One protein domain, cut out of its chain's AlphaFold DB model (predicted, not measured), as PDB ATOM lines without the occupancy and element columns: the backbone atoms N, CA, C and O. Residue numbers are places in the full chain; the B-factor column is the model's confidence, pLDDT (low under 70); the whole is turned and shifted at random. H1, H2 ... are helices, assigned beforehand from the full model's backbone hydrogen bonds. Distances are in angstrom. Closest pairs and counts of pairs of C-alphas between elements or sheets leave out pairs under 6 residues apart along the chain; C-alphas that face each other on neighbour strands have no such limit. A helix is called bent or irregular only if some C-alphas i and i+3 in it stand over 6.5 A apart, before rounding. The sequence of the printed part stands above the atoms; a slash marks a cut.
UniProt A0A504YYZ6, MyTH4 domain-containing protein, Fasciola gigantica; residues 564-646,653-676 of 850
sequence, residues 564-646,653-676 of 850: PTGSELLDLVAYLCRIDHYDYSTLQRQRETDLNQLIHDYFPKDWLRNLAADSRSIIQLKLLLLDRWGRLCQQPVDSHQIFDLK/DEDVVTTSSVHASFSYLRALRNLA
ATOM      1  N   PRO A 564     135.229  12.409  24.186       81.25
ATOM      2  CA  PRO A 564     135.247  11.635  25.414       81.25
ATOM      3  C   PRO A 564     135.578  10.169  25.137       81.25
ATOM      4  O   PRO A 564     135.302   9.610  24.074       81.25
ATOM      5  N   THR A 565     136.123   9.517  26.151       84.19
ATOM      6  CA  THR A 565     136.159   8.058  26.241       84.19
ATOM      7  C   THR A 565     134.756   7.486  26.449       84.19
ATOM      8  O   THR A 565     133.858   8.168  26.944       84.19
ATOM      9  N   GLY A 566     134.568   6.198  26.147       83.44
ATOM     10  CA  GLY A 566     133.288   5.521  26.387       83.44
ATOM     11  C   GLY A 566     132.824   5.591  27.849       83.44
ATOM     12  O   GLY A 566     131.629   5.694  28.098       83.44
ATOM     13  N   SER A 567     133.750   5.607  28.817       87.38
ATOM     14  CA  SER A 567     133.418   5.786  30.236       87.38
ATOM     15  C   SER A 567     132.969   7.206  30.576       87.38
ATOM     16  O   SER A 567     132.003   7.364  31.308       87.38
ATOM     17  N   GLU A 568     133.640   8.228  30.039       89.56
ATOM     18  CA  GLU A 568     133.256   9.628  30.279       89.56
ATOM     19  C   GLU A 568     131.899   9.933  29.644       89.56
ATOM     20  O   GLU A 568     131.061  10.581  30.265       89.56
ATOM     21  N   LEU A 569     131.649   9.412  28.438       90.81
ATOM     22  CA  LEU A 569     130.342   9.508  27.798       90.81
ATOM     23  C   LEU A 569     129.260   8.811  28.631       90.81
ATOM     24  O   LEU A 569     128.189   9.373  28.824       90.81
ATOM     25  N   LEU A 570     129.545   7.620  29.162       93.06
ATOM     26  CA  LEU A 570     128.608   6.904  30.025       93.06
ATOM     27  C   LEU A 570     128.249   7.709  31.282       93.06
ATOM     28  O   LEU A 570     127.080   7.747  31.658       93.06
ATOM     29  N   ASP A 571     129.226   8.372  31.905       92.75
ATOM     30  CA  ASP A 571     128.988   9.224  33.074       92.75
ATOM     31  C   ASP A 571     128.135  10.454  32.702       92.75
ATOM     32  O   ASP A 571     127.177  10.773  33.407       92.75
ATOM     33  N   LEU A 572     128.426  11.115  31.572       94.69
ATOM     34  CA  LEU A 572     127.623  12.231  31.052       94.69
ATOM     35  C   LEU A 572     126.169  11.816  30.787       94.69
ATOM     36  O   LEU A 572     125.246  12.507  31.213       94.69
ATOM     37  N   VAL A 573     125.959  10.667  30.141       95.56
ATOM     38  CA  VAL A 573     124.614  10.148  29.868       95.56
ATOM     39  C   VAL A 573     123.890   9.758  31.157       95.56
ATOM     40  O   VAL A 573     122.712  10.067  31.306       95.56
ATOM     41  N   ALA A 574     124.579   9.160  32.130       95.56
ATOM     42  CA  ALA A 574     123.976   8.833  33.421       95.56
ATOM     43  C   ALA A 574     123.498  10.090  34.177       95.56
ATOM     44  O   ALA A 574     122.448  10.050  34.822       95.56
ATOM     45  N   TYR A 575     124.214  11.219  34.068       95.81
ATOM     46  CA  TYR A 575     123.718  12.496  34.585       95.81
ATOM     47  C   TYR A 575     122.461  12.969  33.849       95.81
ATOM     48  O   TYR A 575     121.527  13.389  34.522       95.81
ATOM     49  N   LEU A 576     122.392  12.863  32.517       94.62
ATOM     50  CA  LEU A 576     121.190  13.231  31.748       94.62
ATOM     51  C   LEU A 576     119.978  12.379  32.125       94.62
ATOM     52  O   LEU A 576     118.918  12.932  32.404       94.62
ATOM     53  N   CYS A 577     120.151  11.060  32.261       93.88
ATOM     54  CA  CYS A 577     119.086  10.184  32.751       93.88
ATOM     55  C   CYS A 577     118.572  10.630  34.130       93.88
ATOM     56  O   CYS A 577     117.370  10.638  34.372       93.88
ATOM     57  N   ARG A 578     119.465  11.058  35.033       92.25
ATOM     58  CA  ARG A 578     119.073  11.597  36.345       92.25
ATOM     59  C   ARG A 578     118.401  12.973  36.256       92.25
ATOM     60  O   ARG A 578     117.551  13.265  37.091       92.25
ATOM     61  N   ILE A 579     118.777  13.815  35.295       92.12
ATOM     62  CA  ILE A 579     118.173  15.141  35.089       92.12
ATOM     63  C   ILE A 579     116.719  15.002  34.634       92.12
ATOM     64  O   ILE A 579     115.860  15.671  35.211       92.12
ATOM     65  N   ASP A 580     116.472  14.126  33.659       90.38
ATOM     66  CA  ASP A 580     115.172  13.995  32.990       90.38
ATOM     67  C   ASP A 580     114.234  13.028  33.717       90.38
ATOM     68  O   ASP A 580     113.034  13.274  33.808       90.38
ATOM     69  N   HIS A 581     114.784  11.949  34.280       89.44
ATOM     70  CA  HIS A 581     113.992  10.856  34.839       89.44
ATOM     71  C   HIS A 581     114.266  10.573  36.309       89.44
ATOM     72  O   HIS A 581     113.651   9.669  36.844       89.44
ATOM     73  N   TYR A 582     115.159  11.305  36.984       88.19
ATOM     74  CA  TYR A 582     115.542  11.075  38.385       88.19
ATOM     75  C   TYR A 582     116.183   9.695  38.657       88.19
ATOM     76  O   TYR A 582     117.400   9.621  38.864       88.19
ATOM     77  N   ASP A 583     115.411   8.604  38.630       88.00
ATOM     78  CA  ASP A 583     115.860   7.219  38.784       88.00
ATOM     79  C   ASP A 583     115.158   6.254  37.804       88.00
ATOM     80  O   ASP A 583     114.149   6.563  37.180       88.00
ATOM     81  N   TYR A 584     115.686   5.039  37.649       88.06
ATOM     82  CA  TYR A 584     115.095   4.088  36.702       88.06
ATOM     83  C   TYR A 584     113.706   3.581  37.145       88.06
ATOM     84  O   TYR A 584     112.871   3.232  36.311       88.06
ATOM     85  N   SER A 585     113.428   3.559  38.455       86.75
ATOM     86  CA  SER A 585     112.147   3.082  38.990       86.75
ATOM     87  C   SER A 585     110.984   4.031  38.675       86.75
ATOM     88  O   SER A 585     109.863   3.583  38.426       86.75
ATOM     89  N   THR A 586     111.227   5.345  38.670       85.38
ATOM     90  CA  THR A 586     110.250   6.363  38.256       85.38
ATOM     91  C   THR A 586     109.981   6.288  36.759       85.38
ATOM     92  O   THR A 586     108.809   6.230  36.385       85.38
ATOM     93  N   LEU A 587     111.016   6.143  35.924       86.19
ATOM     94  CA  LEU A 587     110.858   5.921  34.481       86.19
ATOM     95  C   LEU A 587     109.962   4.706  34.184       86.19
ATOM     96  O   LEU A 587     109.005   4.803  33.413       86.19
ATOM     97  N   GLN A 588     110.201   3.572  34.852       86.31
ATOM     98  CA  GLN A 588     109.379   2.366  34.677       86.31
ATOM     99  C   GLN A 588     107.916   2.556  35.105       86.31
ATOM    100  O   GLN A 588     107.021   1.924  34.535       86.31
ATOM    101  N   ARG A 589     107.660   3.406  36.107       84.81
ATOM    102  CA  ARG A 589     106.301   3.735  36.559       84.81
ATOM    103  C   ARG A 589     105.578   4.658  35.583       84.81
ATOM    104  O   ARG A 589     104.399   4.435  35.332       84.81
ATOM    105  N   GLN A 590     106.278   5.653  35.040       82.19
ATOM    106  CA  GLN A 590     105.723   6.621  34.093       82.19
ATOM    107  C   GLN A 590     105.432   5.988  32.722       82.19
ATOM    108  O   GLN A 590     104.461   6.372  32.077       82.19
ATOM    109  N   ARG A 591     106.210   4.972  32.305       77.44
ATOM    110  CA  ARG A 591     106.081   4.275  31.002       77.44
ATOM    111  C   ARG A 591     106.110   5.217  29.788       77.44
ATOM    112  O   ARG A 591     105.580   4.875  28.734       77.44
ATOM    113  N   GLU A 592     106.725   6.384  29.939       71.50
ATOM    114  CA  GLU A 592     106.821   7.399  28.886       71.50
ATOM    115  C   GLU A 592     107.889   7.034  27.849       71.50
ATOM    116  O   GLU A 592     107.650   7.156  26.649       71.50
ATOM    117  N   THR A 593     109.041   6.532  28.306       79.88
ATOM    118  CA  THR A 593     110.182   6.146  27.465       79.88
ATOM    119  C   THR A 593     110.797   4.824  27.929       79.88
ATOM    120  O   THR A 593     110.732   4.467  29.107       79.88
ATOM    121  N   ASP A 594     111.389   4.067  27.003       86.50
ATOM    122  CA  ASP A 594     112.156   2.847  27.312       86.50
ATOM    123  C   ASP A 594     113.670   3.117  27.258       86.50
ATOM    124  O   ASP A 594     114.147   4.004  26.550       86.50
ATOM    125  N   LEU A 595     114.459   2.292  27.947       87.44
ATOM    126  CA  LEU A 595     115.920   2.357  27.964       87.44
ATOM    127  C   LEU A 595     116.532   2.271  26.555       87.44
ATOM    128  O   LEU A 595     117.597   2.831  26.307       87.44
ATOM    129  N   ASN A 596     115.869   1.585  25.617       87.69
ATOM    130  CA  ASN A 596     116.272   1.577  24.209       87.69
ATOM    131  C   ASN A 596     116.216   2.970  23.574       87.69
ATOM    132  O   ASN A 596     117.148   3.354  22.871       87.69
ATOM    133  N   GLN A 597     115.137   3.714  23.824       87.88
ATOM    134  CA  GLN A 597     114.957   5.062  23.286       87.88
ATOM    135  C   GLN A 597     116.003   6.005  23.883       87.88
ATOM    136  O   GLN A 597     116.726   6.648  23.130       87.88
ATOM    137  N   LEU A 598     116.221   5.947  25.204       89.81
ATOM    138  CA  LEU A 598     117.267   6.737  25.872       89.81
ATOM    139  C   LEU A 598     118.662   6.501  25.295       89.81
ATOM    140  O   LEU A 598     119.450   7.435  25.156       89.81
ATOM    141  N   ILE A 599     118.983   5.253  24.948       91.00
ATOM    142  CA  ILE A 599     120.264   4.951  24.313       91.00
ATOM    143  C   ILE A 599     120.367   5.649  22.957       91.00
ATOM    144  O   ILE A 599     121.395   6.258  22.680       91.00
ATOM    145  N   HIS A 600     119.319   5.594  22.135       88.25
ATOM    146  CA  HIS A 600     119.301   6.255  20.830       88.25
ATOM    147  C   HIS A 600     119.338   7.785  20.909       88.25
ATOM    148  O   HIS A 600     119.912   8.408  20.012       88.25
ATOM    149  N   ASP A 601     118.775   8.363  21.968       88.50
ATOM    150  CA  ASP A 601     118.686   9.812  22.146       88.50
ATOM    151  C   ASP A 601     119.967  10.406  22.743       88.50
ATOM    152  O   ASP A 601     120.402  11.482  22.334       88.50
ATOM    153  N   TYR A 602     120.610   9.704  23.683       92.31
ATOM    154  CA  TYR A 602     121.760  10.243  24.413       92.31
ATOM    155  C   TYR A 602     123.129   9.763  23.923       92.31
ATOM    156  O   TYR A 602     124.133  10.351  24.331       92.31
ATOM    157  N   PHE A 603     123.222   8.743  23.063       92.19
ATOM    158  CA  PHE A 603     124.503   8.285  22.505       92.19
ATOM    159  C   PHE A 603     124.646   8.596  21.003       92.19
ATOM    160  O   PHE A 603     123.655   8.655  20.276       92.19
ATOM    161  N   PRO A 604     125.887   8.747  20.488       89.12
ATOM    162  CA  PRO A 604     126.120   9.000  19.069       89.12
ATOM    163  C   PRO A 604     125.568   7.881  18.175       89.12
ATOM    164  O   PRO A 604     125.940   6.713  18.314       89.12
ATOM    165  N   LYS A 605     124.730   8.249  17.200       84.62
ATOM    166  CA  LYS A 605     124.020   7.299  16.322       84.62
ATOM    167  C   LYS A 605     124.954   6.376  15.539       84.62
ATOM    168  O   LYS A 605     124.639   5.203  15.359       84.62
ATOM    169  N   ASP A 606     126.098   6.874  15.080       80.50
ATOM    170  CA  ASP A 606     127.056   6.067  14.310       80.50
ATOM    171  C   ASP A 606     127.784   5.053  15.194       80.50
ATOM    172  O   ASP A 606     127.990   3.905  14.801       80.50
ATOM    173  N   TRP A 607     128.100   5.446  16.431       83.38
ATOM    174  CA  TRP A 607     128.684   4.540  17.415       83.38
ATOM    175  C   TRP A 607     127.704   3.425  17.787       83.38
ATOM    176  O   TRP A 607     128.084   2.256  17.803       83.38
ATOM    177  N   LEU A 608     126.429   3.767  17.988       86.69
ATOM    178  CA  LEU A 608     125.375   2.787  18.245       86.69
ATOM    179  C   LEU A 608     125.154   1.834  17.073       86.69
ATOM    180  O   LEU A 608     124.973   0.647  17.311       86.69
ATOM    181  N   ARG A 609     125.191   2.316  15.824       84.19
ATOM    182  CA  ARG A 609     125.073   1.456  14.632       84.19
ATOM    183  C   ARG A 609     126.174   0.396  14.591       84.19
ATOM    184  O   ARG A 609     125.879  -0.771  14.357       84.19
ATOM    185  N   ASN A 610     127.412   0.789  14.887       83.06
ATOM    186  CA  ASN A 610     128.540  -0.142  14.960       83.06
ATOM    187  C   ASN A 610     128.406  -1.119  16.137       83.06
ATOM    188  O   ASN A 610     128.721  -2.296  15.998       83.06
ATOM    189  N   LEU A 611     127.916  -0.645  17.286       82.62
ATOM    190  CA  LEU A 611     127.711  -1.469  18.478       82.62
ATOM    191  C   LEU A 611     126.559  -2.473  18.302       82.62
ATOM    192  O   LEU A 611     126.645  -3.599  18.778       82.62
ATOM    193  N   ALA A 612     125.491  -2.076  17.604       79.62
ATOM    194  CA  ALA A 612     124.298  -2.885  17.363       79.62
ATOM    195  C   ALA A 612     124.552  -4.088  16.440       79.62
ATOM    196  O   ALA A 612     123.733  -5.004  16.409       79.62
ATOM    197  N   ALA A 613     125.688  -4.119  15.733       80.44
ATOM    198  CA  ALA A 613     126.137  -5.302  15.002       80.44
ATOM    199  C   ALA A 613     126.373  -6.512  15.931       80.44
ATOM    200  O   ALA A 613     126.275  -7.654  15.484       80.44
ATOM    201  N   ASP A 614     126.630  -6.274  17.224       82.38
ATOM    202  CA  ASP A 614     126.708  -7.299  18.263       82.38
ATOM    203  C   ASP A 614     125.633  -7.074  19.341       82.38
ATOM    204  O   ASP A 614     125.702  -6.161  20.170       82.38
ATOM    205  N   SER A 615     124.640  -7.966  19.380       80.06
ATOM    206  CA  SER A 615     123.536  -7.906  20.344       80.06
ATOM    207  C   SER A 615     123.993  -8.011  21.805       80.06
ATOM    208  O   SER A 615     123.298  -7.523  22.697       80.06
ATOM    209  N   ARG A 616     125.169  -8.588  22.089       87.12
ATOM    210  CA  ARG A 616     125.715  -8.647  23.456       87.12
ATOM    211  C   ARG A 616     126.257  -7.296  23.907       87.12
ATOM    212  O   ARG A 616     126.028  -6.899  25.050       87.12
ATOM    213  N   SER A 617     126.915  -6.570  23.010       85.94
ATOM    214  CA  SER A 617     127.514  -5.265  23.296       85.94
ATOM    215  C   SER A 617     126.468  -4.206  23.667       85.94
ATOM    216  O   SER A 617     126.663  -3.452  24.623       85.94
ATOM    217  N   ILE A 618     125.312  -4.187  22.993       87.12
ATOM    218  CA  ILE A 618     124.220  -3.261  23.339       87.12
ATOM    219  C   ILE A 618     123.578  -3.595  24.699       87.12
ATOM    220  O   ILE A 618     123.233  -2.693  25.463       87.12
ATOM    221  N   ILE A 619     123.459  -4.883  25.046       88.75
ATOM    222  CA  ILE A 619     122.982  -5.317  26.368       88.75
ATOM    223  C   ILE A 619     123.981  -4.897  27.450       88.75
ATOM    224  O   ILE A 619     123.583  -4.379  28.494       88.75
ATOM    225  N   GLN A 620     125.279  -5.061  27.196       90.62
ATOM    226  CA  GLN A 620     126.317  -4.638  28.128       90.62
ATOM    227  C   GLN A 620     126.279  -3.123  28.371       90.62
ATOM    228  O   GLN A 620     126.385  -2.696  29.519       90.62
ATOM    229  N   LEU A 621     126.068  -2.312  27.328       90.62
ATOM    230  CA  LEU A 621     125.909  -0.863  27.469       90.62
ATOM    231  C   LEU A 621     124.722  -0.502  28.373       90.62
ATOM    232  O   LEU A 621     124.880   0.320  29.274       90.62
ATOM    233  N   LYS A 622     123.565  -1.149  28.183       92.12
ATOM    234  CA  LYS A 622     122.382  -0.959  29.041       92.12
ATOM    235  C   LYS A 622     122.693  -1.236  30.506       92.12
ATOM    236  O   LYS A 622     122.370  -0.423  31.364       92.12
ATOM    237  N   LEU A 623     123.338  -2.367  30.792       94.06
ATOM    238  CA  LEU A 623     123.693  -2.753  32.159       94.06
ATOM    239  C   LEU A 623     124.690  -1.774  32.786       94.06
ATOM    240  O   LEU A 623     124.533  -1.399  33.946       94.06
ATOM    241  N   LEU A 624     125.685  -1.327  32.017       95.00
ATOM    242  CA  LEU A 624     126.659  -0.332  32.463       95.00
ATOM    243  C   LEU A 624     126.002   1.022  32.756       95.00
ATOM    244  O   LEU A 624     126.351   1.660  33.750       95.00
ATOM    245  N   LEU A 625     125.048   1.449  31.926       95.06
ATOM    246  CA  LEU A 625     124.295   2.682  32.144       95.06
ATOM    247  C   LEU A 625     123.428   2.585  33.399       95.06
ATOM    248  O   LEU A 625     123.473   3.489  34.228       95.06
ATOM    249  N   LEU A 626     122.693   1.482  33.576       94.31
ATOM    250  CA  LEU A 626     121.870   1.250  34.766       94.31
ATOM    251  C   LEU A 626     122.711   1.215  36.048       94.31
ATOM    252  O   LEU A 626     122.328   1.818  37.048       94.31
ATOM    253  N   ASP A 627     123.873   0.561  36.016       94.38
ATOM    254  CA  ASP A 627     124.820   0.547  37.134       94.38
ATOM    255  C   ASP A 627     125.336   1.959  37.458       94.38
ATOM    256  O   ASP A 627     125.326   2.374  38.618       94.38
ATOM    257  N   ARG A 628     125.751   2.733  36.446       93.81
ATOM    258  CA  ARG A 628     126.219   4.113  36.648       93.81
ATOM    259  C   ARG A 628     125.125   5.028  37.175       93.81
ATOM    260  O   ARG A 628     125.345   5.714  38.171       93.81
ATOM    261  N   TRP A 629     123.953   5.005  36.553       93.62
ATOM    262  CA  TRP A 629     122.804   5.800  36.971       93.62
ATOM    263  C   TRP A 629     122.368   5.433  38.395       93.62
ATOM    264  O   TRP A 629     122.232   6.317  39.239       93.62
ATOM    265  N   GLY A 630     122.270   4.139  38.717       92.25
ATOM    266  CA  GLY A 630     121.927   3.666  40.059       92.25
ATOM    267  C   GLY A 630     122.899   4.154  41.137       92.25
ATOM    268  O   GLY A 630     122.461   4.607  42.195       92.25
ATOM    269  N   ARG A 631     124.211   4.150  40.863       89.88
ATOM    270  CA  ARG A 631     125.218   4.689  41.796       89.88
ATOM    271  C   ARG A 631     125.070   6.190  42.019       89.88
ATOM    272  O   ARG A 631     125.214   6.636  43.153       89.88
ATOM    273  N   LEU A 632     124.769   6.962  40.974       87.56
ATOM    274  CA  LEU A 632     124.515   8.403  41.104       87.56
ATOM    275  C   LEU A 632     123.276   8.688  41.960       87.56
ATOM    276  O   LEU A 632     123.252   9.681  42.682       87.56
ATOM    277  N   CYS A 633     122.268   7.812  41.924       85.38
ATOM    278  CA  CYS A 633     121.088   7.934  42.778       85.38
ATOM    279  C   CYS A 633     121.355   7.658  44.259       85.38
ATOM    280  O   CYS A 633     120.621   8.168  45.101       85.38
ATOM    281  N   GLN A 634     122.394   6.886  44.578       82.81
ATOM    282  CA  GLN A 634     122.765   6.537  45.951       82.81
ATOM    283  C   GLN A 634     123.707   7.559  46.604       82.81
ATOM    284  O   GLN A 634     123.938   7.492  47.810       82.81
ATOM    285  N   GLN A 635     124.275   8.491  45.833       75.56
ATOM    286  CA  GLN A 635     125.151   9.524  46.380       75.56
ATOM    287  C   GLN A 635     124.325  10.580  47.131       75.56
ATOM    288  O   GLN A 635     123.391  11.138  46.547       75.56
ATOM    289  N   PRO A 636     124.651  10.883  48.404       63.66
ATOM    290  CA  PRO A 636     123.980  11.948  49.133       63.66
ATOM    291  C   PRO A 636     124.245  13.283  48.431       63.66
ATOM    292  O   PRO A 636     125.382  13.606  48.086       63.66
ATOM    293  N   VAL A 637     123.183  14.052  48.190       65.44
ATOM    294  CA  VAL A 637     123.310  15.406  47.649       65.44
ATOM    295  C   VAL A 637     123.723  16.314  48.805       65.44
ATOM    296  O   VAL A 637     122.929  16.549  49.713       65.44
ATOM    297  N   ASP A 638     124.962  16.811  48.793       55.38
ATOM    298  CA  ASP A 638     125.439  17.769  49.795       55.38
ATOM    299  C   ASP A 638     124.685  19.101  49.648       55.38
ATOM    300  O   ASP A 638     125.080  19.994  48.891       55.38
ATOM    301  N   SER A 639     123.598  19.256  50.403       49.72
ATOM    302  CA  SER A 639     122.757  20.459  50.417       49.72
ATOM    303  C   SER A 639     123.569  21.741  50.688       49.72
ATOM    304  O   SER A 639     123.290  22.803  50.138       49.72
ATOM    305  N   HIS A 640     124.653  21.655  51.459       47.47
ATOM    306  CA  HIS A 640     125.466  22.817  51.831       47.47
ATOM    307  C   HIS A 640     126.267  23.457  50.683       47.47
ATOM    308  O   HIS A 640     126.728  24.583  50.838       47.47
ATOM    309  N   GLN A 641     126.444  22.792  49.533       47.31
ATOM    310  CA  GLN A 641     127.149  23.389  48.383       47.31
ATOM    311  C   GLN A 641     126.222  24.120  47.397       47.31
ATOM    312  O   GLN A 641     126.724  24.819  46.515       47.31
ATOM    313  N   ILE A 642     124.901  23.951  47.522       48.56
ATOM    314  CA  ILE A 642     123.896  24.497  46.589       48.56
ATOM    315  C   ILE A 642     122.950  25.498  47.285       48.56
ATOM    316  O   ILE A 642     122.345  26.328  46.608       48.56
ATOM    317  N   PHE A 643     122.846  25.482  48.618       48.62
ATOM    318  CA  PHE A 643     121.851  26.266  49.353       48.62
ATOM    319  C   PHE A 643     122.442  27.330  50.287       48.62
ATOM    320  O   PHE A 643     123.183  27.012  51.210       48.62
ATOM    321  N   ASP A 644     121.969  28.567  50.112       40.19
ATOM    322  CA  ASP A 644     121.872  29.606  51.150       40.19
ATOM    323  C   ASP A 644     120.406  29.679  51.652       40.19
ATOM    324  O   ASP A 644     119.792  30.741  51.749       40.19
ATOM    325  N   LEU A 645     119.777  28.522  51.900       37.62
ATOM    326  CA  LEU A 645     118.422  28.444  52.458       37.62
ATOM    327  C   LEU A 645     118.486  27.973  53.912       37.62
ATOM    328  O   LEU A 645     119.061  26.930  54.222       37.62
ATOM    329  N   LYS A 646     117.870  28.756  54.808       30.00
ATOM    330  CA  LYS A 646     117.574  28.335  56.184       30.00
ATOM    331  C   LYS A 646     116.734  27.049  56.149       30.00
ATOM    332  O   LYS A 646     115.876  26.928  55.274       30.00
ATOM    333  N   ASP A 653     108.201  15.943  48.202       61.75
ATOM    334  CA  ASP A 653     108.937  15.079  47.251       61.75
ATOM    335  C   ASP A 653     109.437  15.846  46.000       61.75
ATOM    336  O   ASP A 653     110.509  15.556  45.464       61.75
ATOM    337  N   GLU A 654     108.712  16.886  45.570       65.81
ATOM    338  CA  GLU A 654     109.084  17.761  44.445       65.81
ATOM    339  C   GLU A 654     110.380  18.566  44.673       65.81
ATOM    340  O   GLU A 654     111.146  18.795  43.725       65.81
ATOM    341  N   ASP A 655     110.671  18.961  45.916       72.31
ATOM    342  CA  ASP A 655     111.872  19.730  46.263       72.31
ATOM    343  C   ASP A 655     113.128  18.857  46.161       72.31
ATOM    344  O   ASP A 655     114.183  19.300  45.692       72.31
ATOM    345  N   VAL A 656     113.008  17.579  46.528       78.31
ATOM    346  CA  VAL A 656     114.099  16.594  46.470       78.31
ATOM    347  C   VAL A 656     114.457  16.257  45.021       78.31
ATOM    348  O   VAL A 656     115.643  16.230  44.661       78.31
ATOM    349  N   VAL A 657     113.449  16.060  44.164       79.00
ATOM    350  CA  VAL A 657     113.642  15.815  42.724       79.00
ATOM    351  C   VAL A 657     114.291  17.027  42.055       79.00
ATOM    352  O   VAL A 657     115.274  16.889  41.324       79.00
ATOM    353  N   THR A 658     113.800  18.232  42.357       82.69
ATOM    354  CA  THR A 658     114.350  19.494  41.839       82.69
ATOM    355  C   THR A 658     115.811  19.671  42.244       82.69
ATOM    356  O   THR A 658     116.662  19.905  41.384       82.69
ATOM    357  N   THR A 659     116.132  19.473  43.520       84.81
ATOM    358  CA  THR A 659     117.503  19.566  44.039       84.81
ATOM    359  C   THR A 659     118.439  18.560  43.367       84.81
ATOM    360  O   THR A 659     119.554  18.899  42.964       84.81
ATOM    361  N   SER A 660     117.974  17.325  43.190       86.12
ATOM    362  CA  SER A 660     118.754  16.257  42.562       86.12
ATOM    363  C   SER A 660     119.020  16.514  41.080       86.12
ATOM    364  O   SER A 660     120.135  16.272  40.616       86.12
ATOM    365  N   SER A 661     118.033  17.043  40.353       89.31
ATOM    366  CA  SER A 661     118.167  17.431  38.943       89.31
ATOM    367  C   SER A 661     119.153  18.595  38.772       89.31
ATOM    368  O   SER A 661     120.046  18.539  37.921       89.31
ATOM    369  N   VAL A 662     119.095  19.609  39.646       90.44
ATOM    370  CA  VAL A 662     120.064  20.722  39.667       90.44
ATOM    371  C   VAL A 662     121.480  20.213  39.950       90.44
ATOM    372  O   VAL A 662     122.422  20.567  39.235       90.44
ATOM    373  N   HIS A 663     121.645  19.337  40.944       90.25
ATOM    374  CA  HIS A 663     122.940  18.738  41.262       90.25
ATOM    375  C   HIS A 663     123.498  17.907  40.094       90.25
ATOM    376  O   HIS A 663     124.676  18.033  39.748       90.25
ATOM    377  N   ALA A 664     122.664  17.075  39.462       93.56
ATOM    378  CA  ALA A 664     123.051  16.282  38.297       93.56
ATOM    379  C   ALA A 664     123.452  17.176  37.111       93.56
ATOM    380  O   ALA A 664     124.482  16.930  36.488       93.56
ATOM    381  N   SER A 665     122.725  18.273  36.877       94.31
ATOM    382  CA  SER A 665     123.043  19.265  35.840       94.31
ATOM    383  C   SER A 665     124.397  19.940  36.079       94.31
ATOM    384  O   SER A 665     125.242  19.993  35.184       94.31
ATOM    385  N   PHE A 666     124.675  20.396  37.304       93.56
ATOM    386  CA  PHE A 666     125.997  20.936  37.646       93.56
ATOM    387  C   PHE A 666     127.108  19.891  37.528       93.56
ATOM    388  O   PHE A 666     128.223  20.231  37.125       93.56
ATOM    389  N   SER A 667     126.819  18.637  37.879       93.81
ATOM    390  CA  SER A 667     127.775  17.534  37.788       93.81
ATOM    391  C   SER A 667     128.110  17.198  36.335       93.81
ATOM    392  O   SER A 667     129.291  17.068  36.015       93.81
ATOM    393  N   TYR A 668     127.112  17.192  35.446       95.69
ATOM    394  CA  TYR A 668     127.299  17.087  33.997       95.69
ATOM    395  C   TYR A 668     128.228  18.195  33.482       95.69
ATOM    396  O   TYR A 668     129.272  17.925  32.888       95.69
ATOM    397  N   LEU A 669     127.909  19.461  33.780       95.19
ATOM    398  CA  LEU A 669     128.712  20.595  33.314       95.19
ATOM    399  C   LEU A 669     130.128  20.586  33.897       95.19
ATOM    400  O   LEU A 669     131.087  20.943  33.214       95.19
ATOM    401  N   ARG A 670     130.286  20.159  35.156       94.56
ATOM    402  CA  ARG A 670     131.595  20.003  35.802       94.56
ATOM    403  C   ARG A 670     132.407  18.889  35.143       94.56
ATOM    404  O   ARG A 670     133.597  19.090  34.916       94.56
ATOM    405  N   ALA A 671     131.787  17.756  34.818       92.81
ATOM    406  CA  ALA A 671     132.438  16.667  34.095       92.81
ATOM    407  C   ALA A 671     132.923  17.140  32.716       92.81
ATOM    408  O   ALA A 671     134.098  16.969  32.392       92.81
ATOM    409  N   LEU A 672     132.073  17.847  31.965       91.69
ATOM    410  CA  LEU A 672     132.438  18.417  30.666       91.69
ATOM    411  C   LEU A 672     133.572  19.450  30.779       91.69
ATOM    412  O   LEU A 672     134.524  19.440  29.995       91.69
ATOM    413  N   ARG A 673     133.528  20.315  31.799       92.25
ATOM    414  CA  ARG A 673     134.602  21.275  32.084       92.25
ATOM    415  C   ARG A 673     135.923  20.589  32.429       92.25
ATOM    416  O   ARG A 673     136.977  21.089  32.047       92.25
ATOM    417  N   ASN A 674     135.883  19.486  33.169       90.12
ATOM    418  CA  ASN A 674     137.079  18.727  33.529       90.12
ATOM    419  C   ASN A 674     137.673  17.996  32.320       90.12
ATOM    420  O   ASN A 674     138.892  17.860  32.243       90.12
ATOM    421  N   LEU A 675     136.825  17.574  31.378       86.88
ATOM    422  CA  LEU A 675     137.242  16.935  30.134       86.88
ATOM    423  C   LEU A 675     138.025  17.902  29.233       86.88
ATOM    424  O   LEU A 675     139.082  17.545  28.721       86.88
ATOM    425  N   ALA A 676     137.536  19.137  29.070       86.12
ATOM    426  CA  ALA A 676     138.181  20.146  28.229       86.12
ATOM    427  C   ALA A 676     137.994  21.568  28.784       86.12
ATOM    428  O   ALA A 676     137.185  22.363  28.299       86.12
TER     429      ALA A 676
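What this domain is: This is residues 564 to 646 and 653 to 676 of the 850 residues of the protein "MyTH4 domain-containing protein" of Fasciola gigantica (UniProt A0A504YYZ6). Three long helices make the body: H1 runs through the middle, H6 lies side by side with it and runs the other way, and H5 crosses H1 on the side away from H6. The short helices H2, H3 and H4 lead in tight turns from the end of H1 to the beginning of H5, with H4 and H5 making a corner at one end of the long axis, and the unnamed stretch 635 to 646 runs on past H5 to the other end. The printed part has 107 residues with six named helices, H1 to H6 in order along the chain, and no named strand; the class is all helix. The whole is compact, with a radius of gyration of the C-alphas of 14.9 A, yet flat in outline, spanning 54 by 37 by 19 A.

Where its parts are: The printed part begins at Pro 564, and H1 follows as residues 566 to 581, from C-alpha 566 at (133.288, 5.521, 26.387), with 21.7 A from first to last C-alpha. H2 is residues 584 to 590, H3 is residues 595 to 602 and H4 is residues 605 to 612. H5, residues 615 to 634, begins at C-alpha 615 at (123.536, -7.906, 20.344) and is 29.4 A long from first to last C-alpha. H6, residues 653 to 675, is the longest helix by residues, with 23, and measures 33.1 A from first to last C-alpha; its C-alpha 675 is at (137.242, 16.935, 30.134). No helix is bent or irregular.

How they stand to each other: H1 and H5 are the hubs, touching three other helices each. H1 touches H6 at a shallow tilt of 23 degrees, opposite ways, and their closest C-alphas, those of Ile 579 and Ser 661, are 4.5 A apart. H1 touches H5 at a steep tilt of 60 degrees, the same way; here H5 takes part with residues 624 to 633 alone, and the closest C-alphas, those of Ala 574 and Trp 629, are 4.8 A apart. H1 and H2 are close but not clearly touching, with the C-alphas of His 581 and Leu 587 at 5.9 A. H2 and H5 only just touch, with 3 pairs of C-alphas within 8 A, the closest being Tyr 584 and Leu 626 at 7.6 A; their lines are about perpendicular, at 84 degrees. H1, with residues 573 to 577 alone, only just touches H3, with 3 pairs of C-alphas within 8 A; the closest are those of Val 573 and Tyr 602, at 6.2 A. H3 and H4 are close but not clearly touching, with the C-alphas of His 600 and Leu 608 at 7.5 A. H4 and H5 touch only at the corner, where the C-alphas of Ala 612 and Ile 618 are 6.0 A apart. H5 and H6 are apart, but only just, with their closest C-alphas at 8.5 A. In H1, H2, H3, H4 and H6 every O i to N i+4 pair is within hydrogen-bond range; in H5, 15 of 16 are.

The domain as a whole: The two C-alphas farthest apart, those of Ala 613 and Lys 646, are 53.9 A from each other, while those of Pro 564 and Ala 676, the first and last printed, are 9.4 A apart. Residues 647 to 652 are not printed, and C-alphas 646 and 653 stand 18.2 A apart across this cut, which falls in the link from H5 to H6. The links that are printed whole, from H1 through to H5, are tight. The mean pLDDT of the printed part is 83.6; residues 636 to 646 and 653 to 654 are under 70.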